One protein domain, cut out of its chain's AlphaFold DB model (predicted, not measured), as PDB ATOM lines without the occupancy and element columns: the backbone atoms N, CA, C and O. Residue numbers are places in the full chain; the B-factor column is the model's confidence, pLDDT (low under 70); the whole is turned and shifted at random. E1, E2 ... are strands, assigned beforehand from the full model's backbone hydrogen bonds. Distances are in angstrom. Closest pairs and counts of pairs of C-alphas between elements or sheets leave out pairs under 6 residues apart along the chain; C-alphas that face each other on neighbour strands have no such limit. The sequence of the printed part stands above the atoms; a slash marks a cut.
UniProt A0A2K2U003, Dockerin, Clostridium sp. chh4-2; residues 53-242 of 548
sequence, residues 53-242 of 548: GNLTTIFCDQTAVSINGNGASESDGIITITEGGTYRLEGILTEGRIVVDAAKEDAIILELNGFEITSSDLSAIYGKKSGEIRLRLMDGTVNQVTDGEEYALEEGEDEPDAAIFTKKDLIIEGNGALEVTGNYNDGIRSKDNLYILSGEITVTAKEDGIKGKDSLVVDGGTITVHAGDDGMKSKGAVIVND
ATOM      1  N   GLY A  53      32.795   6.500   2.279       61.00
ATOM      2  CA  GLY A  53      31.424   5.992   2.293       61.00
ATOM      3  C   GLY A  53      30.697   5.937   0.961       61.00
ATOM      4  O   GLY A  53      31.094   6.540  -0.029       61.00
ATOM      5  N   ASN A  54      29.590   5.193   0.958       76.56
ATOM      6  CA  ASN A  54      28.579   5.310  -0.087       76.56
ATOM      7  C   ASN A  54      27.844   6.646   0.098       76.56
ATOM      8  O   ASN A  54      27.488   6.990   1.222       76.56
ATOM      9  N   LEU A  55      27.590   7.370  -0.993       93.88
ATOM     10  CA  LEU A  55      26.751   8.566  -0.978       93.88
ATOM     11  C   LEU A  55      25.285   8.182  -0.742       93.88
ATOM     12  O   LEU A  55      24.726   7.386  -1.502       93.88
ATOM     13  N   THR A  56      24.657   8.813   0.243       97.88
ATOM     14  CA  THR A  56      23.206   8.798   0.442       97.88
ATOM     15  C   THR A  56      22.640  10.162   0.063       97.88
ATOM     16  O   THR A  56      23.093  11.189   0.555       97.88
ATOM     17  N   THR A  57      21.653  10.198  -0.832       98.38
ATOM     18  CA  THR A  57      20.980  11.446  -1.230       98.38
ATOM     19  C   THR A  57      19.643  11.568  -0.517       98.38
ATOM     20  O   THR A  57      18.859  10.612  -0.523       98.38
ATOM     21  N   ILE A  58      19.373  12.739   0.048       98.75
ATOM     22  CA  ILE A  58      18.175  13.060   0.814       98.75
ATOM     23  C   ILE A  58      17.558  14.319   0.207       98.75
ATOM     24  O   ILE A  58      18.174  15.382   0.202       98.75
ATOM     25  N   PHE A  59      16.348  14.177  -0.325       98.69
ATOM     26  CA  PHE A  59      15.588  15.282  -0.899       98.69
ATOM     27  C   PHE A  59      14.361  15.575  -0.038       98.69
ATOM     28  O   PHE A  59      13.593  14.652   0.259       98.69
ATOM     29  N   CYS A  60      14.174  16.845   0.313       98.50
ATOM     30  CA  CYS A  60      13.063  17.327   1.123       98.50
ATOM     31  C   CYS A  60      12.159  18.271   0.314       98.50
ATOM     32  O   CYS A  60      12.627  19.204  -0.337       98.50
ATOM     33  N   ASP A  61      10.850  18.034   0.364       98.00
ATOM     34  CA  ASP A  61       9.821  18.933  -0.170       98.00
ATOM     35  C   ASP A  61       8.796  19.205   0.931       98.00
ATOM     36  O   ASP A  61       7.851  18.437   1.142       98.00
ATOM     37  N   GLN A  62       9.030  20.296   1.660       96.88
ATOM     38  CA  GLN A  62       8.267  20.727   2.828       96.88
ATOM     39  C   GLN A  62       8.322  19.692   3.955       96.88
ATOM     40  O   GLN A  62       9.244  19.712   4.755       96.88
ATOM     41  N   THR A  63       7.356  18.781   4.034       95.31
ATOM     42  CA  THR A  63       7.312  17.718   5.052       95.31
ATOM     43  C   THR A  63       7.619  16.336   4.482       95.31
ATOM     44  O   THR A  63       7.739  15.371   5.232       95.31
ATOM     45  N   ALA A  64       7.729  16.208   3.157       96.94
ATOM     46  CA  ALA A  64       8.050  14.946   2.510       96.94
ATOM     47  C   ALA A  64       9.567  14.767   2.403       96.94
ATOM     48  O   ALA A  64      10.257  15.637   1.876       96.94
ATOM     49  N   VAL A  65      10.071  13.604   2.826       98.44
ATOM     50  CA  VAL A  65      11.493  13.247   2.749       98.44
ATOM     51  C   VAL A  65      11.676  11.994   1.891       98.44
ATOM     52  O   VAL A  65      10.999  10.983   2.073       98.44
ATOM     53  N   SER A  66      12.610  12.050   0.941       98.38
ATOM     54  CA  SER A  66      13.001  10.921   0.096       98.38
ATOM     55  C   SER A  66      14.478  10.601   0.291       98.38
ATOM     56  O   SER A  66      15.339  11.392  -0.088       98.38
ATOM     57  N   ILE A  67      14.770   9.409   0.812       98.62
ATOM     58  CA  ILE A  67      16.133   8.923   1.065       98.62
ATOM     59  C   ILE A  67      16.490   7.844   0.038       98.62
ATOM     60  O   ILE A  67      15.765   6.863  -0.133       98.62
ATOM     61  N   ASN A  68      17.632   8.005  -0.631       97.94
ATOM     62  CA  ASN A  68      18.206   7.011  -1.533       97.94
ATOM     63  C   ASN A  68      19.655   6.720  -1.128       97.94
ATOM     64  O   ASN A  68      20.555   7.519  -1.383       97.94
ATOM     65  N   GLY A  69      19.856   5.575  -0.480       96.00
ATOM     66  CA  GLY A  69      21.122   5.156   0.111       96.00
ATOM     67  C   GLY A  69      20.893   4.406   1.423       96.00
ATOM     68  O   GLY A  69      19.774   3.983   1.707       96.00
ATOM     69  N   ASN A  70      21.956   4.230   2.207       94.69
ATOM     70  CA  ASN A  70      21.914   3.594   3.530       94.69
ATOM     71  C   ASN A  70      22.365   4.590   4.614       94.69
ATOM     72  O   ASN A  70      22.763   5.712   4.306       94.69
ATOM     73  N   GLY A  71      22.301   4.192   5.884       96.19
ATOM     74  CA  GLY A  71      22.825   4.986   7.001       96.19
ATOM     75  C   GLY A  71      21.937   6.139   7.474       96.19
ATOM     76  O   GLY A  71      22.160   6.641   8.571       96.19
ATOM     77  N   ALA A  72      20.903   6.512   6.711       98.12
ATOM     78  CA  ALA A  72      19.884   7.481   7.110       98.12
ATOM     79  C   ALA A  72      18.478   6.864   7.104       98.12
ATOM     80  O   ALA A  72      18.149   6.014   6.274       98.12
ATOM     81  N   SER A  73      17.636   7.337   8.014       98.44
ATOM     82  CA  SER A  73      16.207   7.024   8.088       98.44
ATOM     83  C   SER A  73      15.426   8.282   8.454       98.44
ATOM     84  O   SER A  73      16.011   9.221   8.984       98.44
ATOM     85  N   GLU A  74      14.129   8.310   8.174       98.06
ATOM     86  CA  GLU A  74      13.254   9.414   8.562       98.06
ATOM     87  C   GLU A  74      12.043   8.886   9.337       98.06
ATOM     88  O   GLU A  74      11.523   7.807   9.034       98.06
ATOM     89  N   SER A  75      11.649   9.632  10.367       97.56
ATOM     90  CA  SER A  75      10.386   9.468  11.084       97.56
ATOM     91  C   SER A  75       9.943  10.819  11.632       97.56
ATOM     92  O   SER A  75      10.718  11.476  12.324       97.56
ATOM     93  N   ASP A  76       8.693  11.199  11.371       94.44
ATOM     94  CA  ASP A  76       8.052  12.410  11.900       94.44
ATOM     95  C   ASP A  76       8.867  13.701  11.659       94.44
ATOM     96  O   ASP A  76       8.997  14.539  12.549       94.44
ATOM     97  N   GLY A  77       9.449  13.854  10.464       94.81
ATOM     98  CA  GLY A  77      10.265  15.017  10.090       94.81
ATOM     99  C   GLY A  77      11.701  14.979  10.625       94.81
ATOM    100  O   GLY A  77      12.485  15.897  10.377       94.81
ATOM    101  N   ILE A  78      12.085  13.915  11.336       97.88
ATOM    102  CA  ILE A  78      13.426  13.741  11.899       97.88
ATOM    103  C   ILE A  78      14.222  12.788  11.015       97.88
ATOM    104  O   ILE A  78      13.996  11.575  11.014       97.88
ATOM    105  N   ILE A  79      15.207  13.325  10.302       98.75
ATOM    106  CA  ILE A  79      16.191  12.538   9.562       98.75
ATOM    107  C   ILE A  79      17.285  12.115  10.542       98.75
ATOM    108  O   ILE A  79      18.059  12.941  11.023       98.75
ATOM    109  N   THR A  80      17.365  10.820  10.834       98.75
ATOM    110  CA  THR A  80      18.381  10.248  11.725       98.75
ATOM    111  C   THR A  80      19.469   9.549  10.919       98.75
ATOM    112  O   THR A  80      19.179   8.613  10.169       98.75
ATOM    113  N   ILE A  81      20.718   9.975  11.111       98.62
ATOM    114  CA  ILE A  81      21.926   9.395  10.514       98.62
ATOM    115  C   ILE A  81      22.642   8.533  11.560       98.62
ATOM    116  O   ILE A  81      22.986   9.021  12.636       98.62
ATOM    117  N   THR A  82      22.882   7.258  11.249       97.75
ATOM    118  CA  THR A  82      23.427   6.264  12.196       97.75
ATOM    119  C   THR A  82      24.724   5.595  11.742       97.75
ATOM    120  O   THR A  82      25.272   4.787  12.488       97.75
ATOM    121  N   GLU A  83      25.209   5.884  10.535       95.56
ATOM    122  CA  GLU A  83      26.431   5.290   9.979       95.56
ATOM    123  C   GLU A  83      27.362   6.375   9.421       95.56
ATOM    124  O   GLU A  83      26.895   7.357   8.841       95.56
ATOM    125  N   GLY A  84      28.675   6.180   9.559       94.62
ATOM    126  CA  GLY A  84      29.690   6.988   8.874       94.62
ATOM    127  C   GLY A  84      29.465   7.067   7.359       94.62
ATOM    128  O   GLY A  84      29.121   6.066   6.727       94.62
ATOM    129  N   GLY A  85      29.669   8.246   6.768       94.31
ATOM    130  CA  GLY A  85      29.532   8.432   5.323       94.31
ATOM    131  C   GLY A  85      29.138   9.841   4.891       94.31
ATOM    132  O   GLY A  85      29.174  10.794   5.673       94.31
ATOM    133  N   THR A  86      28.765   9.960   3.615       96.62
ATOM    134  CA  THR A  86      28.395  11.226   2.973       96.62
ATOM    135  C   THR A  86      26.903  11.269   2.671       96.62
ATOM    136  O   THR A  86      26.359  10.363   2.035       96.62
ATOM    137  N   TYR A  87      26.263  12.358   3.082       98.12
ATOM    138  CA  TYR A  87      24.833  12.596   2.964       98.12
ATOM    139  C   TYR A  87      24.608  13.915   2.235       98.12
ATOM    140  O   TYR A  87      24.938  14.973   2.764       98.12
ATOM    141  N   ARG A  88      24.060  13.863   1.021       98.56
ATOM    142  CA  ARG A  88      23.702  15.069   0.269       98.56
ATOM    143  C   ARG A  88      22.268  15.464   0.560       98.56
ATOM    144  O   ARG A  88      21.366  14.668   0.309       98.56
ATOM    145  N   LEU A  89      22.096  16.675   1.069       98.88
ATOM    146  CA  LEU A  89      20.830  17.265   1.483       98.88
ATOM    147  C   LEU A  89      20.411  18.319   0.452       98.88
ATOM    148  O   LEU A  89      21.199  19.198   0.104       98.88
ATOM    149  N   GLU A  90      19.183  18.207  -0.052       98.75
ATOM    150  CA  GLU A  90      18.611  19.081  -1.084       98.75
ATOM    151  C   GLU A  90      17.148  19.416  -0.760       98.75
ATOM    152  O   GLU A  90      16.409  18.565  -0.260       98.75
ATOM    153  N   GLY A  91      16.704  20.626  -1.109       98.69
ATOM    154  CA  GLY A  91      15.308  21.046  -0.963       98.69
ATOM    155  C   GLY A  91      14.992  21.678   0.394       98.69
ATOM    156  O   GLY A  91      15.880  22.212   1.048       98.69
ATOM    157  N   ILE A  92      13.720  21.663   0.794       98.75
ATOM    158  CA  ILE A  92      13.216  22.406   1.962       98.75
ATOM    159  C   ILE A  92      12.560  21.435   2.943       98.75
ATOM    160  O   ILE A  92      11.701  20.652   2.535       98.75
ATOM    161  N   LEU A  93      12.919  21.521   4.224       98.44
ATOM    162  CA  LEU A  93      12.310  20.789   5.333       98.44
ATOM    163  C   LEU A  93      11.799  21.775   6.400       98.44
ATOM    164  O   LEU A  93      12.582  22.272   7.199       98.44
ATOM    165  N   THR A  94      10.498  22.081   6.413       94.75
ATOM    166  CA  THR A  94       9.942  23.223   7.181       94.75
ATOM    167  C   THR A  94       9.681  22.952   8.663       94.75
ATOM    168  O   THR A  94       9.424  23.884   9.408       94.75
ATOM    169  N   GLU A  95       9.653  21.685   9.067       90.50
ATOM    170  CA  GLU A  95       9.335  21.245  10.435       90.50
ATOM    171  C   GLU A  95      10.151  19.987  10.742       90.50
ATOM    172  O   GLU A  95       9.611  18.898  10.952       90.50
ATOM    173  N   GLY A  96      11.471  20.088  10.626       95.19
ATOM    174  CA  GLY A  96      12.314  18.909  10.699       95.19
ATOM    175  C   GLY A  96      13.706  19.157  11.226       95.19
ATOM    176  O   GLY A  96      14.136  20.281  11.471       95.19
ATOM    177  N   ARG A  97      14.398  18.043  11.455       97.62
ATOM    178  CA  ARG A  97      15.713  18.012  12.095       97.62
ATOM    179  C   ARG A  97      16.606  16.982  11.437       97.62
ATOM    180  O   ARG A  97      16.145  15.905  11.054       97.62
ATOM    181  N   ILE A  98      17.896  17.279  11.388       98.75
ATOM    182  CA  ILE A  98      18.947  16.293  11.158       98.75
ATOM    183  C   ILE A  98      19.514  15.890  12.516       98.75
ATOM    184  O   ILE A  98      20.059  16.724  13.233       98.75
ATOM    185  N   VAL A  99      19.427  14.608  12.867       98.69
ATOM    186  CA  VAL A  99      20.028  14.054  14.085       98.69
ATOM    187  C   VAL A  99      21.101  13.045  13.701       98.69
ATOM    188  O   VAL A  99      20.818  12.022  13.081       98.69
ATOM    189  N   VAL A 100      22.341  13.305  14.099       98.69
ATOM    190  CA  VAL A 100      23.465  12.386  13.895       98.69
ATOM    191  C   VAL A 100      23.705  11.594  15.181       98.69
ATOM    192  O   VAL A 100      24.135  12.151  16.192       98.69
ATOM    193  N   ASP A 101      23.425  10.290  15.146       98.31
ATOM    194  CA  ASP A 101      23.606   9.335  16.253       98.31
ATOM    195  C   ASP A 101      24.377   8.083  15.771       98.31
ATOM    196  O   ASP A 101      23.950   6.938  15.944       98.31
ATOM    197  N   ALA A 102      25.522   8.319  15.125       96.44
ATOM    198  CA  ALA A 102      26.420   7.321  14.538       96.44
ATOM    199  C   ALA A 102      27.462   6.791  15.546       96.44
ATOM    200  O   ALA A 102      27.443   7.140  16.730       96.44
ATOM    201  N   ALA A 103      28.381   5.905  15.141       94.56
ATOM    202  CA  ALA A 103      29.423   5.437  16.060       94.56
ATOM    203  C   ALA A 103      30.397   6.573  16.433       94.56
ATOM    204  O   ALA A 103      30.606   7.515  15.680       94.56
ATOM    205  N   LYS A 104      31.033   6.483  17.611       91.94
ATOM    206  CA  LYS A 104      31.907   7.549  18.153       91.94
ATOM    207  C   LYS A 104      33.169   7.838  17.333       91.94
ATOM    208  O   LYS A 104      33.831   8.825  17.600       91.94
ATOM    209  N   GLU A 105      33.510   6.958  16.401       89.06
ATOM    210  CA  GLU A 105      34.667   7.106  15.511       89.06
ATOM    211  C   GLU A 105      34.230   7.441  14.074       89.06
ATOM    212  O   GLU A 105      35.074   7.594  13.194       89.06
ATOM    213  N   ASP A 106      32.918   7.504  13.813       92.44
ATOM    214  CA  ASP A 106      32.390   7.727  12.471       92.44
ATOM    215  C   ASP A 106      32.502   9.206  12.100       92.44
ATOM    216  O   ASP A 106      32.031  10.081  12.831       92.44
ATOM    217  N   ALA A 107      33.074   9.477  10.929       92.50
ATOM    218  CA  ALA A 107      33.027  10.789  10.301       92.50
ATOM    219  C   ALA A 107      31.755  10.917   9.452       92.50
ATOM    220  O   ALA A 107      31.400  10.003   8.696       92.50
ATOM    221  N   ILE A 108      31.073  12.053   9.576       96.38
ATOM    222  CA  ILE A 108      29.823  12.341   8.868       96.38
ATOM    223  C   ILE A 108      30.021  13.579   8.010       96.38
ATOM    224  O   ILE A 108      30.370  14.636   8.524       96.38
ATOM    225  N   ILE A 109      29.773  13.460   6.708       97.56
ATOM    226  CA  ILE A 109      29.827  14.588   5.775       97.56
ATOM    227  C   ILE A 109      28.400  14.916   5.346       97.56
ATOM    228  O   ILE A 109      27.751  14.100   4.693       97.56
ATOM    229  N   LEU A 110      27.921  16.107   5.695       98.56
ATOM    230  CA  LEU A 110      26.649  16.657   5.239       98.56
ATOM    231  C   LEU A 110      26.929  17.626   4.084       98.56
ATOM    232  O   LEU A 110      27.416  18.733   4.307       98.56
ATOM    233  N   GLU A 111      26.657  17.209   2.846       98.44
ATOM    234  CA  GLU A 111      26.732  18.094   1.680       98.44
ATOM    235  C   GLU A 111      25.436  18.901   1.582       98.44
ATOM    236  O   GLU A 111      24.395  18.356   1.207       98.44
ATOM    237  N   LEU A 112      25.493  20.187   1.926       98.88
ATOM    238  CA  LEU A 112      24.357  21.099   1.833       98.88
ATOM    239  C   LEU A 112      24.305  21.667   0.411       98.88
ATOM    240  O   LEU A 112      25.194  22.417  -0.002       98.88
ATOM    241  N   ASN A 113      23.301  21.242  -0.358       98.69
ATOM    242  CA  ASN A 113      23.178  21.511  -1.788       98.69
ATOM    243  C   ASN A 113      21.890  22.286  -2.102       98.69
ATOM    244  O   ASN A 113      20.984  21.780  -2.765       98.69
ATOM    245  N   GLY A 114      21.795  23.516  -1.599       98.69
ATOM    246  CA  GLY A 114      20.566  24.307  -1.679       98.69
ATOM    247  C   GLY A 114      19.513  23.774  -0.714       98.69
ATOM    248  O   GLY A 114      18.361  23.574  -1.103       98.69
ATOM    249  N   PHE A 115      19.951  23.442   0.501       98.81
ATOM    250  CA  PHE A 115      19.124  22.858   1.545       98.81
ATOM    251  C   PHE A 115      18.655  23.920   2.537       98.81
ATOM    252  O   PHE A 115      19.463  24.676   3.069       98.81
ATOM    253  N   GLU A 116      17.358  23.943   2.810       98.88
ATOM    254  CA  GLU A 116      16.731  24.778   3.832       98.88
ATOM    255  C   GLU A 116      16.064  23.877   4.867       98.88
ATOM    256  O   GLU A 116      15.298  22.977   4.516       98.88
ATOM    257  N   ILE A 117      16.353  24.110   6.142       98.81
ATOM    258  CA  ILE A 117      15.750  23.375   7.247       98.81
ATOM    259  C   ILE A 117      15.313  24.323   8.356       98.81
ATOM    260  O   ILE A 117      16.083  25.161   8.825       98.81
ATOM    261  N   THR A 118      14.075  24.141   8.795       98.62
ATOM    262  CA  THR A 118      13.497  24.823   9.947       98.62
ATOM    263  C   THR A 118      13.028  23.780  10.948       98.62
ATOM    264  O   THR A 118      12.288  22.858  10.607       98.62
ATOM    265  N   SER A 119      13.473  23.930  12.189       97.69
ATOM    266  CA  SER A 119      12.991  23.175  13.340       97.69
ATOM    267  C   SER A 119      12.189  24.113  14.232       97.69
ATOM    268  O   SER A 119      12.608  25.241  14.456       97.69
ATOM    269  N   SER A 120      11.041  23.674  14.745       94.69
ATOM    270  CA  SER A 120      10.185  24.523  15.583       94.69
ATOM    271  C   SER A 120      10.537  24.497  17.069       94.69
ATOM    272  O   SER A 120      10.079  25.364  17.808       94.69
ATOM    273  N   ASP A 121      11.258  23.470  17.532       93.69
ATOM    274  CA  ASP A 121      11.327  23.133  18.960       93.69
ATOM    275  C   ASP A 121      12.715  22.747  19.487       93.69
ATOM    276  O   ASP A 121      12.865  22.597  20.694       93.69
ATOM    277  N   LEU A 122      13.710  22.550  18.617       96.62
ATOM    278  CA  LEU A 122      15.083  22.140  18.955       96.62
ATOM    279  C   LEU A 122      16.058  22.551  17.837       96.62
ATOM    280  O   LEU A 122      15.639  23.107  16.820       96.62
ATOM    281  N   SER A 123      17.343  22.212  17.972       98.38
ATOM    282  CA  SER A 123      18.349  22.390  16.916       98.38
ATOM    283  C   SER A 123      17.915  21.749  15.605       98.38
ATOM    284  O   SER A 123      17.516  20.579  15.578       98.38
ATOM    285  N   ALA A 124      18.065  22.481  14.506       98.69
ATOM    286  CA  ALA A 124      17.799  21.958  13.174       98.69
ATOM    287  C   ALA A 124      18.855  20.932  12.739       98.69
ATOM    288  O   ALA A 124      18.516  19.929  12.111       98.69
ATOM    289  N   ILE A 125      20.122  21.122  13.125       98.81
ATOM    290  CA  ILE A 125      21.178  20.117  12.952       98.81
ATOM    291  C   ILE A 125      21.759  19.772  14.323       98.81
ATOM    292  O   ILE A 125      22.406  20.601  14.958       98.81
ATOM    293  N   TYR A 126      21.554  18.528  14.760       98.62
ATOM    294  CA  TYR A 126      22.016  18.017  16.047       98.62
ATOM    295  C   TYR A 126      22.989  16.838  15.893       98.62
ATOM    296  O   TYR A 126      22.609  15.683  15.684       98.62
ATOM    297  N   GLY A 127      24.274  17.122  16.093       98.50
ATOM    298  CA  GLY A 127      25.346  16.149  16.265       98.50
ATOM    299  C   GLY A 127      25.368  15.514  17.651       98.50
ATOM    300  O   GLY A 127      26.215  15.856  18.474       98.50
ATOM    301  N   LYS A 128      24.461  14.571  17.920       97.75
ATOM    302  CA  LYS A 128      24.368  13.883  19.217       97.75
ATOM    303  C   LYS A 128      25.550  12.947  19.475       97.75
ATOM    304  O   LYS A 128      26.049  12.878  20.599       97.75
ATOM    305  N   LYS A 129      25.968  12.183  18.462       97.25
ATOM    306  CA  LYS A 129      27.060  11.207  18.566       97.25
ATOM    307  C   LYS A 129      27.676  10.923  17.194       97.25
ATOM    308  O   LYS A 129      26.998  10.428  16.300       97.25
ATOM    309  N   SER A 130      28.967  11.193  17.070       95.31
ATOM    310  CA  SER A 130      29.847  10.849  15.945       95.31
ATOM    311  C   SER A 130      31.301  11.036  16.402       95.31
ATOM    312  O   SER A 130      31.523  11.339  17.578       95.31
ATOM    313  N   GLY A 131      32.282  10.827  15.524       91.81
ATOM    314  CA  GLY A 131      33.653  11.304  15.729       91.81
ATOM    315  C   GLY A 131      33.799  12.779  15.356       91.81
ATOM    316  O   GLY A 131      34.307  13.564  16.147       91.81
ATOM    317  N   GLU A 132      33.281  13.150  14.186       94.12
ATOM    318  CA  GLU A 132      33.237  14.522  13.669       94.12
ATOM    319  C   GLU A 132      32.021  14.707  12.750       94.12
ATOM    320  O   GLU A 132      31.458  13.728  12.239       94.12
ATOM    321  N   ILE A 133      31.613  15.957  12.532       97.75
ATOM    322  CA  ILE A 133      30.657  16.333  11.485       97.75
ATOM    323  C   ILE A 133      31.292  17.401  10.600       97.75
ATOM    324  O   ILE A 133      31.782  18.417  11.083       97.75
ATOM    325  N   ARG A 134      31.230  17.185   9.288       98.31
ATOM    326  CA  ARG A 134      31.676  18.126   8.267       98.31
ATOM    327  C   ARG A 134      30.480  18.636   7.473       98.31
ATOM    328  O   ARG A 134      29.822  17.854   6.791       98.31
ATOM    329  N   LEU A 135      30.213  19.934   7.539       98.75
ATOM    330  CA  LEU A 135      29.268  20.625   6.668       98.75
ATOM    331  C   LEU A 135      30.010  21.069   5.409       98.75
ATOM    332  O   LEU A 135      30.886  21.930   5.469       98.75
ATOM    333  N   ARG A 136      29.667  20.471   4.269       98.50
ATOM    334  CA  ARG A 136      30.212  20.843   2.962       98.50
ATOM    335  C   ARG A 136      29.187  21.676   2.203       98.50
ATOM    336  O   ARG A 136      28.172  21.152   1.749       98.50
ATOM    337  N   LEU A 137      29.474  22.961   2.056       98.75
ATOM    338  CA  LEU A 137      28.643  23.943   1.369       98.75
ATOM    339  C   LEU A 137      28.886  23.847  -0.138       98.75
ATOM    340  O   LEU A 137      29.951  24.227  -0.633       98.75
ATOM    341  N   MET A 138      27.915  23.311  -0.875       98.31
ATOM    342  CA  MET A 138      28.091  23.048  -2.302       98.31
ATOM    343  C   MET A 138      28.145  24.345  -3.113       98.31
ATOM    344  O   MET A 138      27.360  25.272  -2.898       98.31
ATOM    345  N   ASP A 139      29.061  24.394  -4.079       98.19
ATOM    346  CA  ASP A 139      29.313  25.572  -4.910       98.19
ATOM    347  C   ASP A 139      28.034  26.124  -5.562       98.19
ATOM    348  O   ASP A 139      27.266  25.398  -6.198       98.19
ATOM    349  N   GLY A 140      27.837  27.442  -5.459       98.19
ATOM    350  CA  GLY A 140      26.711  28.140  -6.086       98.19
ATOM    351  C   GLY A 140      25.353  27.883  -5.429       98.19
ATOM    352  O   GLY A 140      24.328  28.205  -6.032       98.19
ATOM    353  N   THR A 141      25.335  27.310  -4.223       98.75
ATOM    354  CA  THR A 141      24.116  27.094  -3.439       98.75
ATOM    355  C   THR A 141      24.055  28.004  -2.219       98.75
ATOM    356  O   THR A 141      25.088  28.417  -1.701       98.75
ATOM    357  N   VAL A 142      22.835  28.301  -1.771       98.81
ATOM    358  CA  VAL A 142      22.557  28.956  -0.488       98.81
ATOM    359  C   VAL A 142      21.812  27.952   0.372       98.81
ATOM    360  O   VAL A 142      20.843  27.350  -0.092       98.81
ATOM    361  N   ASN A 143      22.287  27.751   1.594       98.94
ATOM    362  CA  ASN A 143      21.727  26.803   2.544       98.94
ATOM    363  C   ASN A 143      21.259  27.563   3.780       98.94
ATOM    364  O   ASN A 143      21.965  28.456   4.234       98.94
ATOM    365  N   GLN A 144      20.097  27.214   4.315       98.94
ATOM    366  CA  GLN A 144      19.474  27.915   5.437       98.94
ATOM    367  C   GLN A 144      19.197  26.932   6.575       98.94
ATOM    368  O   GLN A 144      18.651  25.850   6.346       98.94
ATOM    369  N   VAL A 145      19.578  27.297   7.796       98.94
ATOM    370  CA  VAL A 145      19.366  26.492   9.002       98.94
ATOM    371  C   VAL A 145      18.756  27.368  10.089       98.94
ATOM    372  O   VAL A 145      19.394  28.306  10.564       98.94
ATOM    373  N   THR A 146      17.535  27.049  10.506       98.88
ATOM    374  CA  THR A 146      16.789  27.817  11.513       98.88
ATOM    375  C   THR A 146      16.247  26.891  12.593       98.88
ATOM    376  O   THR A 146      15.625  25.877  12.276       98.88
ATOM    377  N   ASP A 147      16.460  27.224  13.862       98.62
ATOM    378  CA  ASP A 147      15.907  26.475  14.994       98.62
ATOM    379  C   ASP A 147      14.668  27.123  15.620       98.62
ATOM    380  O   ASP A 147      14.188  28.176  15.187       98.62
ATOM    381  N   GLY A 148      14.136  26.447  16.640       97.12
ATOM    382  CA  GLY A 148      12.981  26.914  17.391       97.12
ATOM    383  C   GLY A 148      13.322  28.093  18.295       97.12
ATOM    384  O   GLY A 148      14.449  28.229  18.753       97.12
ATOM    385  N   GLU A 149      12.330  28.921  18.614       96.38
ATOM    386  CA  GLU A 149      12.484  30.019  19.586       96.38
ATOM    387  C   GLU A 149      12.613  29.514  21.034       96.38
ATOM    388  O   GLU A 149      13.178  30.193  21.889       96.38
ATOM    389  N   GLU A 150      12.078  28.324  21.312       95.12
ATOM    390  CA  GLU A 150      12.017  27.710  22.636       95.12
ATOM    391  C   GLU A 150      12.337  26.222  22.525       95.12
ATOM    392  O   GLU A 150      11.783  25.532  21.664       95.12
ATOM    393  N   TYR A 151      13.206  25.723  23.407       95.12
ATOM    394  CA  TYR A 151      13.595  24.316  23.415       95.12
ATOM    395  C   TYR A 151      12.898  23.531  24.521       95.12
ATOM    396  O   TYR A 151      13.003  23.843  25.710       95.12
ATOM    397  N   ALA A 152      12.221  22.451  24.132       91.44
ATOM    398  CA  ALA A 152      11.643  21.492  25.068       91.44
ATOM    399  C   ALA A 152      12.679  20.415  25.434       91.44
ATOM    400  O   ALA A 152      12.709  19.336  24.841       91.44
ATOM    401  N   LEU A 153      13.544  20.727  26.404       92.44
ATOM    402  CA  LEU A 153      14.573  19.811  26.906       92.44
ATOM    403  C   LEU A 153      14.037  18.876  28.002       92.44
ATOM    404  O   LEU A 153      13.087  19.199  28.720       92.44
ATOM    405  N   GLU A 154      14.663  17.705  28.131       90.19
ATOM    406  CA  GLU A 154      14.403  16.780  29.239       90.19
ATOM    407  C   GLU A 154      14.835  17.397  30.580       90.19
ATOM    408  O   GLU A 154      15.735  18.237  30.641       90.19
ATOM    409  N   GLU A 155      14.204  16.976  31.681       92.19
ATOM    410  CA  GLU A 155      14.494  17.531  33.008       92.19
ATOM    411  C   GLU A 155      15.978  17.348  33.379       92.19
ATOM    412  O   GLU A 155      16.462  16.227  33.539       92.19
ATOM    413  N   GLY A 156      16.682  18.469  33.563       90.38
ATOM    414  CA  GLY A 156      18.097  18.495  33.938       90.38
ATOM    415  C   GLY A 156      19.081  18.529  32.766       90.38
ATOM    416  O   GLY A 156      20.282  18.564  33.025       90.38
ATOM    417  N   GLU A 157      18.603  18.544  31.519       92.81
ATOM    418  CA  GLU A 157      19.432  18.763  30.330       92.81
ATOM    419  C   GLU A 157      19.435  20.250  29.934       92.81
ATOM    420  O   GLU A 157      18.412  20.932  30.004       92.81
ATOM    421  N   ASP A 158      20.593  20.738  29.495       93.12
ATOM    422  CA  ASP A 158      20.826  22.086  28.960       93.12
ATOM    423  C   ASP A 158      21.235  22.058  27.475       93.12
ATOM    424  O   ASP A 158      21.637  23.075  26.916       93.12
ATOM    425  N   GLU A 159      21.133  20.890  26.832       95.56
ATOM    426  CA  GLU A 159      21.562  20.657  25.456       95.56
ATOM    427  C   GLU A 159      20.503  19.907  24.627       95.56
ATOM    428  O   GLU A 159      19.851  18.985  25.129       95.56
ATOM    429  N   PRO A 160      20.423  20.178  23.313       97.25
ATOM    430  CA  PRO A 160      21.264  21.125  22.575       97.25
ATOM    431  C   PRO A 160      20.856  22.591  22.816       97.25
ATOM    432  O   PRO A 160      19.765  22.844  23.305       97.25
ATOM    433  N   ASP A 161      21.731  23.543  22.491       97.81
ATOM    434  CA  ASP A 161      21.553  24.981  22.762       97.81
ATOM    435  C   ASP A 161      22.001  25.870  21.582       97.81
ATOM    436  O   ASP A 161      22.457  26.990  21.792       97.81
ATOM    437  N   ALA A 162      21.903  25.375  20.341       98.75
ATOM    438  CA  ALA A 162      22.235  26.144  19.135       98.75
ATOM    439  C   ALA A 162      21.495  25.647  17.886       98.75
ATOM    440  O   ALA A 162      21.163  24.460  17.815       98.75
ATOM    441  N   ALA A 163      21.334  26.478  16.852       98.88
ATOM    442  CA  ALA A 163      20.689  26.033  15.611       98.88
ATOM    443  C   ALA A 163      21.446  24.899  14.904       98.88
ATOM    444  O   ALA A 163      20.842  23.922  14.438       98.88
ATOM    445  N   ILE A 164      22.776  25.001  14.896       98.94
ATOM    446  CA  ILE A 164      23.690  23.908  14.566       98.94
ATOM    447  C   ILE A 164      24.462  23.563  15.833       98.94
ATOM    448  O   ILE A 164      25.325  24.326  16.258       98.94
ATOM    449  N   PHE A 165      24.179  22.403  16.418       98.88
ATOM    450  CA  PHE A 165      24.816  21.958  17.653       98.88
ATOM    451  C   PHE A 165      25.489  20.601  17.474       98.88
ATOM    452  O   PHE A 165      24.845  19.634  17.060       98.88
ATOM    453  N   THR A 166      26.754  20.470  17.868       98.56
ATOM    454  CA  THR A 166      27.467  19.188  17.885       98.56
ATOM    455  C   THR A 166      28.132  18.923  19.234       98.56
ATOM    456  O   THR A 166      28.760  19.788  19.840       98.56
ATOM    457  N   LYS A 167      28.058  17.674  19.711       98.06
ATOM    458  CA  LYS A 167      28.798  17.231  20.909       98.06
ATOM    459  C   LYS A 167      30.285  16.967  20.643       98.06
ATOM    460  O   LYS A 167      31.003  16.628  21.581       98.06
ATOM    461  N   LYS A 168      30.702  17.036  19.376       97.12
ATOM    462  CA  LYS A 168      32.029  16.714  18.837       97.12
ATOM    463  C   LYS A 168      32.434  17.700  17.761       97.12
ATOM    464  O   LYS A 168      31.629  18.558  17.413       97.12
ATOM    465  N   ASP A 169      33.656  17.553  17.262       97.19
ATOM    466  CA  ASP A 169      34.248  18.453  16.281       97.19
ATOM    467  C   ASP A 169      33.296  18.742  15.113       97.19
ATOM    468  O   ASP A 169      32.690  17.833  14.528       97.19
ATOM    469  N   LEU A 170      33.177  20.028  14.794       98.62
ATOM    470  CA  LEU A 170      32.411  20.542  13.666       98.62
ATOM    471  C   LEU A 170      33.366  21.214  12.688       98.62
ATOM    472  O   LEU A 170      34.192  22.035  13.080       98.62
ATOM    473  N   ILE A 171      33.241  20.878  11.412       98.69
ATOM    474  CA  ILE A 171      34.069  21.426  10.338       98.69
ATOM    475  C   ILE A 171      33.142  22.001   9.274       98.69
ATOM    476  O   ILE A 171      32.249  21.300   8.804       98.69
ATOM    477  N   ILE A 172      33.355  23.247   8.866       98.88
ATOM    478  CA  ILE A 172      32.604  23.909   7.795       98.88
ATOM    479  C   ILE A 172      33.561  24.187   6.634       98.88
ATOM    480  O   ILE A 172      34.629  24.768   6.824       98.88
ATOM    481  N   GLU A 173      33.203  23.734   5.434       98.31
ATOM    482  CA  GLU A 173      34.011  23.886   4.221       98.31
ATOM    483  C   GLU A 173      33.144  24.059   2.969       98.31
ATOM    484  O   GLU A 173      31.943  23.807   2.983       98.31
ATOM    485  N   GLY A 174      33.776  24.382   1.841       97.69
ATOM    486  CA  GLY A 174      33.121  24.556   0.543       97.69
ATOM    487  C   GLY A 174      32.933  26.027   0.172       97.69
ATOM    488  O   GLY A 174      33.272  26.915   0.952       97.69
ATOM    489  N   ASN A 175      32.448  26.287  -1.045       96.25
ATOM    490  CA  ASN A 175      32.267  27.651  -1.564       96.25
ATOM    491  C   ASN A 175      30.791  28.075  -1.646       96.25
ATOM    492  O   ASN A 175      30.490  29.117  -2.222       96.25
ATOM    493  N   GLY A 176      29.862  27.250  -1.156       98.75
ATOM    494  CA  GLY A 176      28.461  27.638  -1.002       98.75
ATOM    495  C   GLY A 176      28.246  28.615   0.157       98.75
ATOM    496  O   GLY A 176      29.138  28.829   0.983       98.75
ATOM    497  N   ALA A 177      27.037  29.165   0.226       98.94
ATOM    498  CA  ALA A 177      26.596  30.005   1.328       98.94
ATOM    499  C   ALA A 177      25.831  29.198   2.392       98.94
ATOM    500  O   ALA A 177      25.118  28.238   2.072       98.94
ATOM    501  N   LEU A 178      25.975  29.604   3.651       98.94
ATOM    502  CA  LEU A 178      25.267  29.088   4.816       98.94
ATOM    503  C   LEU A 178      24.706  30.259   5.626       98.94
ATOM    504  O   LEU A 178      25.456  31.081   6.143       98.94
ATOM    505  N   GLU A 179      23.391  30.296   5.770       98.94
ATOM    506  CA  GLU A 179      22.658  31.250   6.594       98.94
ATOM    507  C   GLU A 179      22.099  30.507   7.812       98.94
ATOM    508  O   GLU A 179      21.317  29.565   7.674       98.94
ATOM    509  N   VAL A 180      22.529  30.895   9.011       99.00
ATOM    510  CA  VAL A 180      22.113  30.271  10.273       99.00
ATOM    511  C   VAL A 180      21.342  31.274  11.113       99.00
ATOM    512  O   VAL A 180      21.800  32.393  11.339       99.00
ATOM    513  N   THR A 181      20.176  30.865  11.599       98.94
ATOM    514  CA  THR A 181      19.355  31.637  12.534       98.94
ATOM    515  C   THR A 181      19.145  30.822  13.808       98.94
ATOM    516  O   THR A 181      18.380  29.859  13.800       98.94
ATOM    517  N   GLY A 182      19.851  31.206  14.875       98.75
ATOM    518  CA  GLY A 182      19.698  30.698  16.239       98.75
ATOM    519  C   GLY A 182      18.723  31.562  17.030       98.75
ATOM    520  O   GLY A 182      19.107  32.566  17.625       98.75
ATOM    521  N   ASN A 183      17.448  31.188  17.019       98.69
ATOM    522  CA  ASN A 183      16.375  31.874  17.728       98.69
ATOM    523  C   ASN A 183      16.375  31.566  19.230       98.69
ATOM    524  O   ASN A 183      15.971  32.414  20.030       98.69
ATOM    525  N   TYR A 184      16.797  30.360  19.620       98.38
ATOM    526  CA  TYR A 184      16.783  29.941  21.022       98.38
ATOM    527  C   TYR A 184      17.934  30.548  21.827       98.38
ATOM    528  O   TYR A 184      17.700  31.137  22.889       98.38
ATOM    529  N   ASN A 185      19.161  30.372  21.331       98.31
ATOM    530  CA  ASN A 185      20.405  30.653  22.046       98.31
ATOM    531  C   ASN A 185      21.541  30.900  21.023       98.31
ATOM    532  O   ASN A 185      21.461  31.885  20.282       98.31
ATOM    533  N   ASP A 186      22.536  30.012  20.921       98.81
ATOM    534  CA  ASP A 186      23.680  30.192  20.020       98.81
ATOM    535  C   ASP A 186      23.318  29.909  18.544       98.81
ATOM    536  O   ASP A 186      22.400  29.150  18.217       98.81
ATOM    537  N   GLY A 187      24.087  30.468  17.610       98.94
ATOM    538  CA  GLY A 187      23.944  30.166  16.184       98.94
ATOM    539  C   GLY A 187      24.558  28.813  15.815       98.94
ATOM    540  O   GLY A 187      23.862  27.856  15.458       98.94
ATOM    541  N   ILE A 188      25.888  28.729  15.900       98.94
ATOM    542  CA  ILE A 188      26.669  27.529  15.569       98.94
ATOM    543  C   ILE A 188      27.546  27.155  16.757       98.94
ATOM    544  O   ILE A 188      28.389  27.945  17.178       98.94
ATOM    545  N   ARG A 189      27.412  25.923  17.254       98.81
ATOM    546  CA  ARG A 189      28.126  25.477  18.448       98.81
ATOM    547  C   ARG A 189      28.682  24.061  18.356       98.81
ATOM    548  O   ARG A 189      27.969  23.113  18.028       98.81
ATOM    549  N   SER A 190      29.939  23.912  18.768       98.69
ATOM    550  CA  SER A 190      30.596  22.627  19.032       98.69
ATOM    551  C   SER A 190      31.029  22.534  20.494       98.69
ATOM    552  O   SER A 190      31.618  23.465  21.046       98.69
ATOM    553  N   LYS A 191      30.771  21.389  21.137       98.06
ATOM    554  CA  LYS A 191      31.260  21.097  22.497       98.06
ATOM    555  C   LYS A 191      32.729  20.662  22.547       98.06
ATOM    556  O   LYS A 191      33.228  20.548  23.662       98.06
ATOM    557  N   ASP A 192      33.371  20.455  21.399       97.25
ATOM    558  CA  ASP A 192      34.818  20.246  21.264       97.25
ATOM    559  C   ASP A 192      35.372  21.395  20.379       97.25
ATOM    560  O   ASP A 192      35.204  22.566  20.738       97.25
ATOM    561  N   ASN A 193      35.983  21.108  19.222       98.19
ATOM    562  CA  ASN A 193      36.525  22.126  18.315       98.19
ATOM    563  C   ASN A 193      35.531  22.512  17.210       98.19
ATOM    564  O   ASN A 193      34.696  21.705  16.786       98.19
ATOM    565  N   LEU A 194      35.644  23.740  16.711       98.75
ATOM    566  CA  LEU A 194      34.931  24.226  15.533       98.75
ATOM    567  C   LEU A 194      35.945  24.784  14.534       98.75
ATOM    568  O   LEU A 194      36.690  25.703  14.858       98.75
ATOM    569  N   TYR A 195      35.955  24.242  13.320       98.69
ATOM    570  CA  TYR A 195      36.819  24.690  12.231       98.69
ATOM    571  C   TYR A 195      35.984  25.296  11.107       98.69
ATOM    572  O   TYR A 195      35.075  24.647  10.587       98.69
ATOM    573  N   ILE A 196      36.326  26.506  10.684       98.81
ATOM    574  CA  ILE A 196      35.800  27.139   9.476       98.81
ATOM    575  C   ILE A 196      36.939  27.219   8.472       98.81
ATOM    576  O   ILE A 196      37.861  28.016   8.619       98.81
ATOM    577  N   LEU A 197      36.885  26.362   7.457       98.56
ATOM    578  CA  LEU A 197      37.919  26.280   6.426       98.56
ATOM    579  C   LEU A 197      37.638  27.234   5.263       98.56
ATOM    580  O   LEU A 197      38.559  27.801   4.681       98.56
ATOM    581  N   SER A 198      36.364  27.378   4.897       98.62
ATOM    582  CA  SER A 198      35.890  28.263   3.831       98.62
ATOM    583  C   SER A 198      34.359  28.387   3.866       98.62
ATOM    584  O   SER A 198      33.692  27.678   4.619       98.62
ATOM    585  N   GLY A 199      33.805  29.244   3.005       98.56
ATOM    586  CA  GLY A 199      32.361  29.418   2.805       98.56
ATOM    587  C   GLY A 199      31.936  30.882   2.853       98.56
ATOM    588  O   GLY A 199      32.721  31.741   3.258       98.56
ATOM    589  N   GLU A 200      30.700  31.162   2.443       98.88
ATOM    590  CA  GLU A 200      30.014  32.423   2.752       98.88
ATOM    591  C   GLU A 200      29.032  32.160   3.898       98.88
ATOM    592  O   GLU A 200      28.014  31.504   3.708       98.88
ATOM    593  N   ILE A 201      29.354  32.593   5.112       98.94
ATOM    594  CA  ILE A 201      28.622  32.210   6.322       98.94
ATOM    595  C   ILE A 201      28.007  33.459   6.944       98.94
ATOM    596  O   ILE A 201      28.718  34.393   7.293       98.94
ATOM    597  N   THR A 202      26.689  33.467   7.112       98.94
ATOM    598  CA  THR A 202      25.979  34.497   7.877       98.94
ATOM    599  C   THR A 202      25.302  33.848   9.072       98.94
ATOM    600  O   THR A 202      24.552  32.888   8.908       98.94
ATOM    601  N   VAL A 203      25.551  34.372  10.268       99.00
ATOM    602  CA  VAL A 203      24.949  33.875  11.508       99.00
ATOM    603  C   VAL A 203      24.206  35.003  12.201       99.00
ATOM    604  O   VAL A 203      24.764  36.072  12.432       99.00
ATOM    605  N   THR A 204      22.942  34.761  12.530       98.94
ATOM    606  CA  THR A 204      22.162  35.575  13.465       98.94
ATOM    607  C   THR A 204      21.819  34.707  14.664       98.94
ATOM    608  O   THR A 204      21.217  33.649  14.487       98.94
ATOM    609  N   ALA A 205      22.209  35.128  15.861       98.81
ATOM    610  CA  ALA A 205      22.007  34.382  17.095       98.81
ATOM    611  C   ALA A 205      21.465  35.290  18.199       98.81
ATOM    612  O   ALA A 205      21.766  36.483  18.240       98.81
ATOM    613  N   LYS A 206      20.657  34.718  19.091       98.62
ATOM    614  CA  LYS A 206      20.126  35.429  20.255       98.62
ATOM    615  C   LYS A 206      21.166  35.602  21.362       98.62
ATOM    616  O   LYS A 206      21.088  36.591  22.078       98.62
ATOM    617  N   GLU A 207      22.092  34.658  21.485       98.56
ATOM    618  CA  GLU A 207      23.235  34.712  22.405       98.56
ATOM    619  C   GLU A 207      24.523  34.718  21.564       98.56
ATOM    620  O   GLU A 207      24.707  35.665  20.792       98.56
ATOM    621  N   ASP A 208      25.370  33.683  21.631       98.88
ATOM    622  CA  ASP A 208      26.647  33.664  20.914       98.88
ATOM    623  C   ASP A 208      26.467  33.312  19.427       98.88
ATOM    624  O   ASP A 208      25.752  32.379  19.049       98.88
ATOM    625  N   GLY A 209      27.183  34.006  18.546       98.94
ATOM    626  CA  GLY A 209      27.171  33.724  17.113       98.94
ATOM    627  C   GLY A 209      27.782  32.361  16.787       98.94
ATOM    628  O   GLY A 209      27.090  31.424  16.375       98.94
ATOM    629  N   ILE A 210      29.104  32.254  16.941       98.94
ATOM    630  CA  ILE A 210      29.874  31.046  16.611       98.94
ATOM    631  C   ILE A 210      30.732  30.636  17.803       98.94
ATOM    632  O   ILE A 210      31.585  31.399  18.253       98.94
ATOM    633  N   LYS A 211      30.554  29.398  18.271       98.81
ATOM    634  CA  LYS A 211      31.184  28.915  19.497       98.81
ATOM    635  C   LYS A 211      31.785  27.524  19.376       98.81
ATOM    636  O   LYS A 211      31.083  26.518  19.286       98.81
ATOM    637  N   GLY A 212      33.107  27.451  19.451       98.56
ATOM    638  CA  GLY A 212      33.826  26.202  19.694       98.56
ATOM    639  C   GLY A 212      34.252  26.161  21.153       98.56
ATOM    640  O   GLY A 212      34.908  27.084  21.612       98.56
ATOM    641  N   LYS A 213      33.869  25.140  21.920       97.38
ATOM    642  CA  LYS A 213      34.170  25.127  23.359       97.38
ATOM    643  C   LYS A 213      35.674  25.069  23.636       97.38
ATOM    644  O   LYS A 213      36.142  25.814  24.494       97.38
ATOM    645  N   ASP A 214      36.386  24.164  22.971       97.06
ATOM    646  CA  ASP A 214      37.825  23.975  23.179       97.06
ATOM    647  C   ASP A 214      38.625  24.906  22.258       97.06
ATOM    648  O   ASP A 214      39.549  25.590  22.703       97.06
ATOM    649  N   SER A 215      38.238  24.978  20.981       98.19
ATOM    650  CA  SER A 215      38.755  25.981  20.056       98.19
ATOM    651  C   SER A 215      37.765  26.345  18.953       98.19
ATOM    652  O   SER A 215      36.962  25.514  18.523       98.19
ATOM    653  N   LEU A 216      37.862  27.585  18.482       98.81
ATOM    654  CA  LEU A 216      37.304  28.057  17.222       98.81
ATOM    655  C   LEU A 216      38.464  28.458  16.307       98.81
ATOM    656  O   LEU A 216      39.241  29.346  16.648       98.81
ATOM    657  N   VAL A 217      38.581  27.809  15.153       98.81
ATOM    658  CA  VAL A 217      39.657  28.046  14.185       98.81
ATOM    659  C   VAL A 217      39.060  28.499  12.860       98.81
ATOM    660  O   VAL A 217      38.211  27.808  12.297       98.81
ATOM    661  N   VAL A 218      39.518  29.639  12.348       98.81
ATOM    662  CA  VAL A 218      39.102  30.197  11.058       98.81
ATOM    663  C   VAL A 218      40.301  30.231  10.115       98.81
ATOM    664  O   VAL A 218      41.202  31.053  10.262       98.81
ATOM    665  N   ASP A 219      40.306  29.329   9.135       98.50
ATOM    666  CA  ASP A 219      41.337  29.238   8.094       98.50
ATOM    667  C   ASP A 219      40.973  30.016   6.821       98.50
ATOM    668  O   ASP A 219      41.811  30.171   5.932       98.50
ATOM    669  N   GLY A 220      39.732  30.499   6.711       97.56
ATOM    670  CA  GLY A 220      39.261  31.287   5.579       97.56
ATOM    671  C   GLY A 220      37.741  31.456   5.543       97.56
ATOM    672  O   GLY A 220      37.028  31.108   6.479       97.56
ATOM    673  N   GLY A 221      37.238  31.971   4.418       98.62
ATOM    674  CA  GLY A 221      35.812  32.248   4.196       98.62
ATOM    675  C   GLY A 221      35.447  33.731   4.304       98.62
ATOM    676  O   GLY A 221      36.292  34.576   4.594       98.62
ATOM    677  N   THR A 222      34.184  34.041   4.016       98.88
ATOM    678  CA  THR A 222      33.551  35.342   4.282       98.88
ATOM    679  C   THR A 222      32.474  35.121   5.332       98.88
ATOM    680  O   THR A 222      31.537  34.368   5.080       98.88
ATOM    681  N   ILE A 223      32.628  35.720   6.508       98.94
ATOM    682  CA  ILE A 223      31.811  35.436   7.687       98.94
ATOM    683  C   ILE A 223      31.189  36.736   8.190       98.94
ATOM    684  O   ILE A 223      31.909  37.693   8.463       98.94
ATOM    685  N   THR A 224      29.871  36.755   8.357       98.94
ATOM    686  CA  THR A 224      29.130  37.852   8.987       98.94
ATOM    687  C   THR A 224      28.372  37.325  10.198       98.94
ATOM    688  O   THR A 224      27.643  36.339  10.093       98.94
ATOM    689  N   VAL A 225      28.531  37.981  11.346       98.94
ATOM    690  CA  VAL A 225      27.892  37.584  12.604       98.94
ATOM    691  C   VAL A 225      27.093  38.739  13.198       98.94
ATOM    692  O   VAL A 225      27.595  39.857  13.315       98.94
ATOM    693  N   HIS A 226      25.862  38.427  13.594       98.88
ATOM    694  CA  HIS A 226      24.998  39.232  14.449       98.88
ATOM    695  C   HIS A 226      24.660  38.398  15.686       98.88
ATOM    696  O   HIS A 226      23.952  37.396  15.573       98.88
ATOM    697  N   ALA A 227      25.191  38.781  16.838       98.81
ATOM    698  CA  ALA A 227      25.034  38.068  18.098       98.81
ATOM    699  C   ALA A 227      24.378  38.975  19.143       98.81
ATOM    700  O   ALA A 227      24.564  40.194  19.121       98.81
ATOM    701  N   GLY A 228      23.590  38.386  20.041       98.75
ATOM    702  CA  GLY A 228      23.053  39.104  21.198       98.75
ATOM    703  C   GLY A 228      24.021  39.134  22.382       98.75
ATOM    704  O   GLY A 228      23.968  40.087  23.158       98.75
ATOM    705  N   ASP A 229      24.904  38.134  22.472       98.81
ATOM    706  CA  ASP A 229      26.068  38.085  23.365       98.81
ATOM    707  C   ASP A 229      27.331  38.130  22.488       98.81
ATOM    708  O   ASP A 229      27.492  39.098  21.741       98.81
ATOM    709  N   ASP A 230      28.192  37.113  22.454       98.88
ATOM    710  CA  ASP A 230      29.479  37.248  21.762       98.88
ATOM    711  C   ASP A 230      29.428  36.895  20.277       98.88
ATOM    712  O   ASP A 230      28.790  35.931  19.847       98.88
ATOM    713  N   GLY A 231      30.180  37.634  19.460       98.94
ATOM    714  CA  GLY A 231      30.299  37.328  18.034       98.94
ATOM    715  C   GLY A 231      30.954  35.963  17.795       98.94
ATOM    716  O   GLY A 231      30.375  35.062  17.176       98.94
ATOM    717  N   MET A 232      32.179  35.802  18.294       98.94
ATOM    718  CA  MET A 232      32.953  34.563  18.202       98.94
ATOM    719  C   MET A 232      33.525  34.191  19.567       98.94
ATOM    720  O   MET A 232      34.258  34.978  20.157       98.94
ATOM    721  N   LYS A 233      33.236  32.980  20.050       98.81
ATOM    722  CA  LYS A 233      33.555  32.589  21.429       98.81
ATOM    723  C   LYS A 233      34.250  31.238  21.532       98.81
ATOM    724  O   LYS A 233      33.917  30.282  20.824       98.81
ATOM    725  N   SER A 234      35.164  31.122  22.488       98.50
ATOM    726  CA  SER A 234      35.712  29.848  22.952       98.50
ATOM    727  C   SER A 234      36.031  29.893  24.440       98.50
ATOM    728  O   SER A 234      36.303  30.946  24.988       98.50
ATOM    729  N   LYS A 235      36.040  28.743  25.124       96.44
ATOM    730  CA  LYS A 235      36.603  28.670  26.488       96.44
ATOM    731  C   LYS A 235      38.107  28.406  26.487       96.44
ATOM    732  O   LYS A 235      38.743  28.529  27.529       96.44
ATOM    733  N   GLY A 236      38.644  27.964  25.352       96.62
ATOM    734  CA  GLY A 236      40.070  27.788  25.115       96.62
ATOM    735  C   GLY A 236      40.555  28.847  24.137       96.62
ATOM    736  O   GLY A 236      40.752  29.993  24.523       96.62
ATOM    737  N   ALA A 237      40.729  28.476  22.870       98.06
ATOM    738  CA  ALA A 237      41.325  29.364  21.873       98.06
ATOM    739  C   ALA A 237      40.338  29.849  20.800       98.06
ATOM    740  O   ALA A 237      39.507  29.069  20.330       98.06
ATOM    741  N   VAL A 238      40.490  31.094  20.353       98.88
ATOM    742  CA  VAL A 238      40.033  31.555  19.035       98.88
ATOM    743  C   VAL A 238      41.271  31.840  18.187       98.88
ATOM    744  O   VAL A 238      42.138  32.612  18.591       98.88
ATOM    745  N   ILE A 239      41.371  31.203  17.020       98.88
ATOM    746  CA  ILE A 239      42.529  31.304  16.124       98.88
ATOM    747  C   ILE A 239      42.043  31.712  14.736       98.88
ATOM    748  O   ILE A 239      41.284  30.980  14.102       98.88
ATOM    749  N   VAL A 240      42.508  32.856  14.240       98.88
ATOM    750  CA  VAL A 240      42.177  33.369  12.906       98.88
ATOM    751  C   VAL A 240      43.428  33.370  12.036       98.88
ATOM    752  O   VAL A 240      44.336  34.181  12.219       98.88
ATOM    753  N   ASN A 241      43.481  32.449  11.077       98.81
ATOM    754  CA  ASN A 241      44.589  32.309  10.137       98.81
ATOM    755  C   ASN A 241      44.371  33.112   8.849       98.81
ATOM    756  O   ASN A 241      45.332  33.672   8.319       98.81
ATOM    757  N   ASP A 242      43.133  33.185   8.356       98.62
ATOM    758  CA  ASP A 242      42.739  34.005   7.205       98.62
ATOM    759  C   ASP A 242      41.208  34.212   7.180       98.62
ATOM    760  O   ASP A 242      40.484  33.675   8.017       98.62
TER     761      ASP A 242
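This is residues 53 to 242 of the 548 residues of the protein "Dockerin" of Clostridium sp. chh4-2 (UniProt A0A2K2U003). The printed part is a solenoid of strands: the chain is wound in stacked turns, each turn laying its strands beside those of the turn before, mostly in parallel. The later turns are three-sided, with E12, E13 and E14 as the sides of one of them; the hairpins E1 with E2 and E3 with E4 lie at one end of the stack, E20 lies at the other, and the link of residues 147 to 161 loops out from the wound body. The 190 printed residues hold 20 named strands, E1 to E20 in that order along the chain, and no named helix, an all strand class. One sheet of 13 strands is branched; the other, E3 E4 E6 E8 E11 E14 E17 in that order, is mixed. The whole is compact, with a radius of gyration of the C-alphas of 14.9 A and spans of 39 by 38 by 30 A.

The larger sheet begins with a hairpin of E1, residues 55 to 62, and E2, residues 64 to 68, antiparallel neighbours with N 57 and O 68 within hydrogen-bond range at 2.9 A. On the other side of E1 lies E5, residues 85 to 93, parallel to it, with N 58 and O 88 at 2.8 A. E5 is also the parallel neighbour of E7, residues 107 to 118, with N 87 and O 109 at 2.8 A. E5 bends by 69 degrees at residue 90, and E7 by 102 degrees at residue 114. On the other side of E7 from E5 lie both E9, residues 132 to 137, and E10, residues 142 to 146, with N 110 and O 134 at 2.8 A and N 144 and O 115 at 2.9 A. E9 is the parallel neighbour of E12, residues 169 to 174, with N 135 and O 171 at 2.8 A. Further parallel pairs are E12 with E15, residues 193 to 196, E15 with E18, residues 215 to 218, and E18 with E20, residues 237 to 240; N 218 and O 239 are 2.8 A apart. E10 pairs in parallel with E13, residues 177 to 182, E13 with E16, residues 200 to 205, and E16 with E19, residues 222 to 226; N 180 and O 202 are 2.8 A apart. The smaller sheet has E3, residues 72 to 75, as one edge strand, in a hairpin with E4, residues 78 to 81, with N 73 and O 80 at 2.9 A. Parallel strands follow: E6, residues 97 to 101, E8, residues 125 to 129, E11, residues 162 to 166, E14, residues 186 to 190, and the edge strand E17, residues 210 to 212; N 189 and O 164 are 2.8 A apart. The sheets form a sandwich, two sheets face to face, the facing parts 8.5 A centre to centre and the strands at 43 degrees. The closest C-alphas of E14 and E16, those of Gly 187 and Ala 205, are 4.7 A apart.

E1 begins at C-alpha 55 (26.751, 8.566, -0.978) and is 22.5 A long. E5 measures 21.2 A, and E7, the longest strand with 12 residues, 24.1 A, ending at C-alpha 118 (13.497, 24.823, 9.947). E12 measures 16.9 A and E16 16.5 A. E20 ends at C-alpha 240 (42.177, 33.369, 12.906).

The two C-alphas farthest apart, those of Gly 140 and Glu 155, are 42.3 A apart. The printed part has no cut. The link from E10 to E11, 15 residues, is long. The mean pLDDT of the printed part is 97.2, and residue 53 alone is under 70.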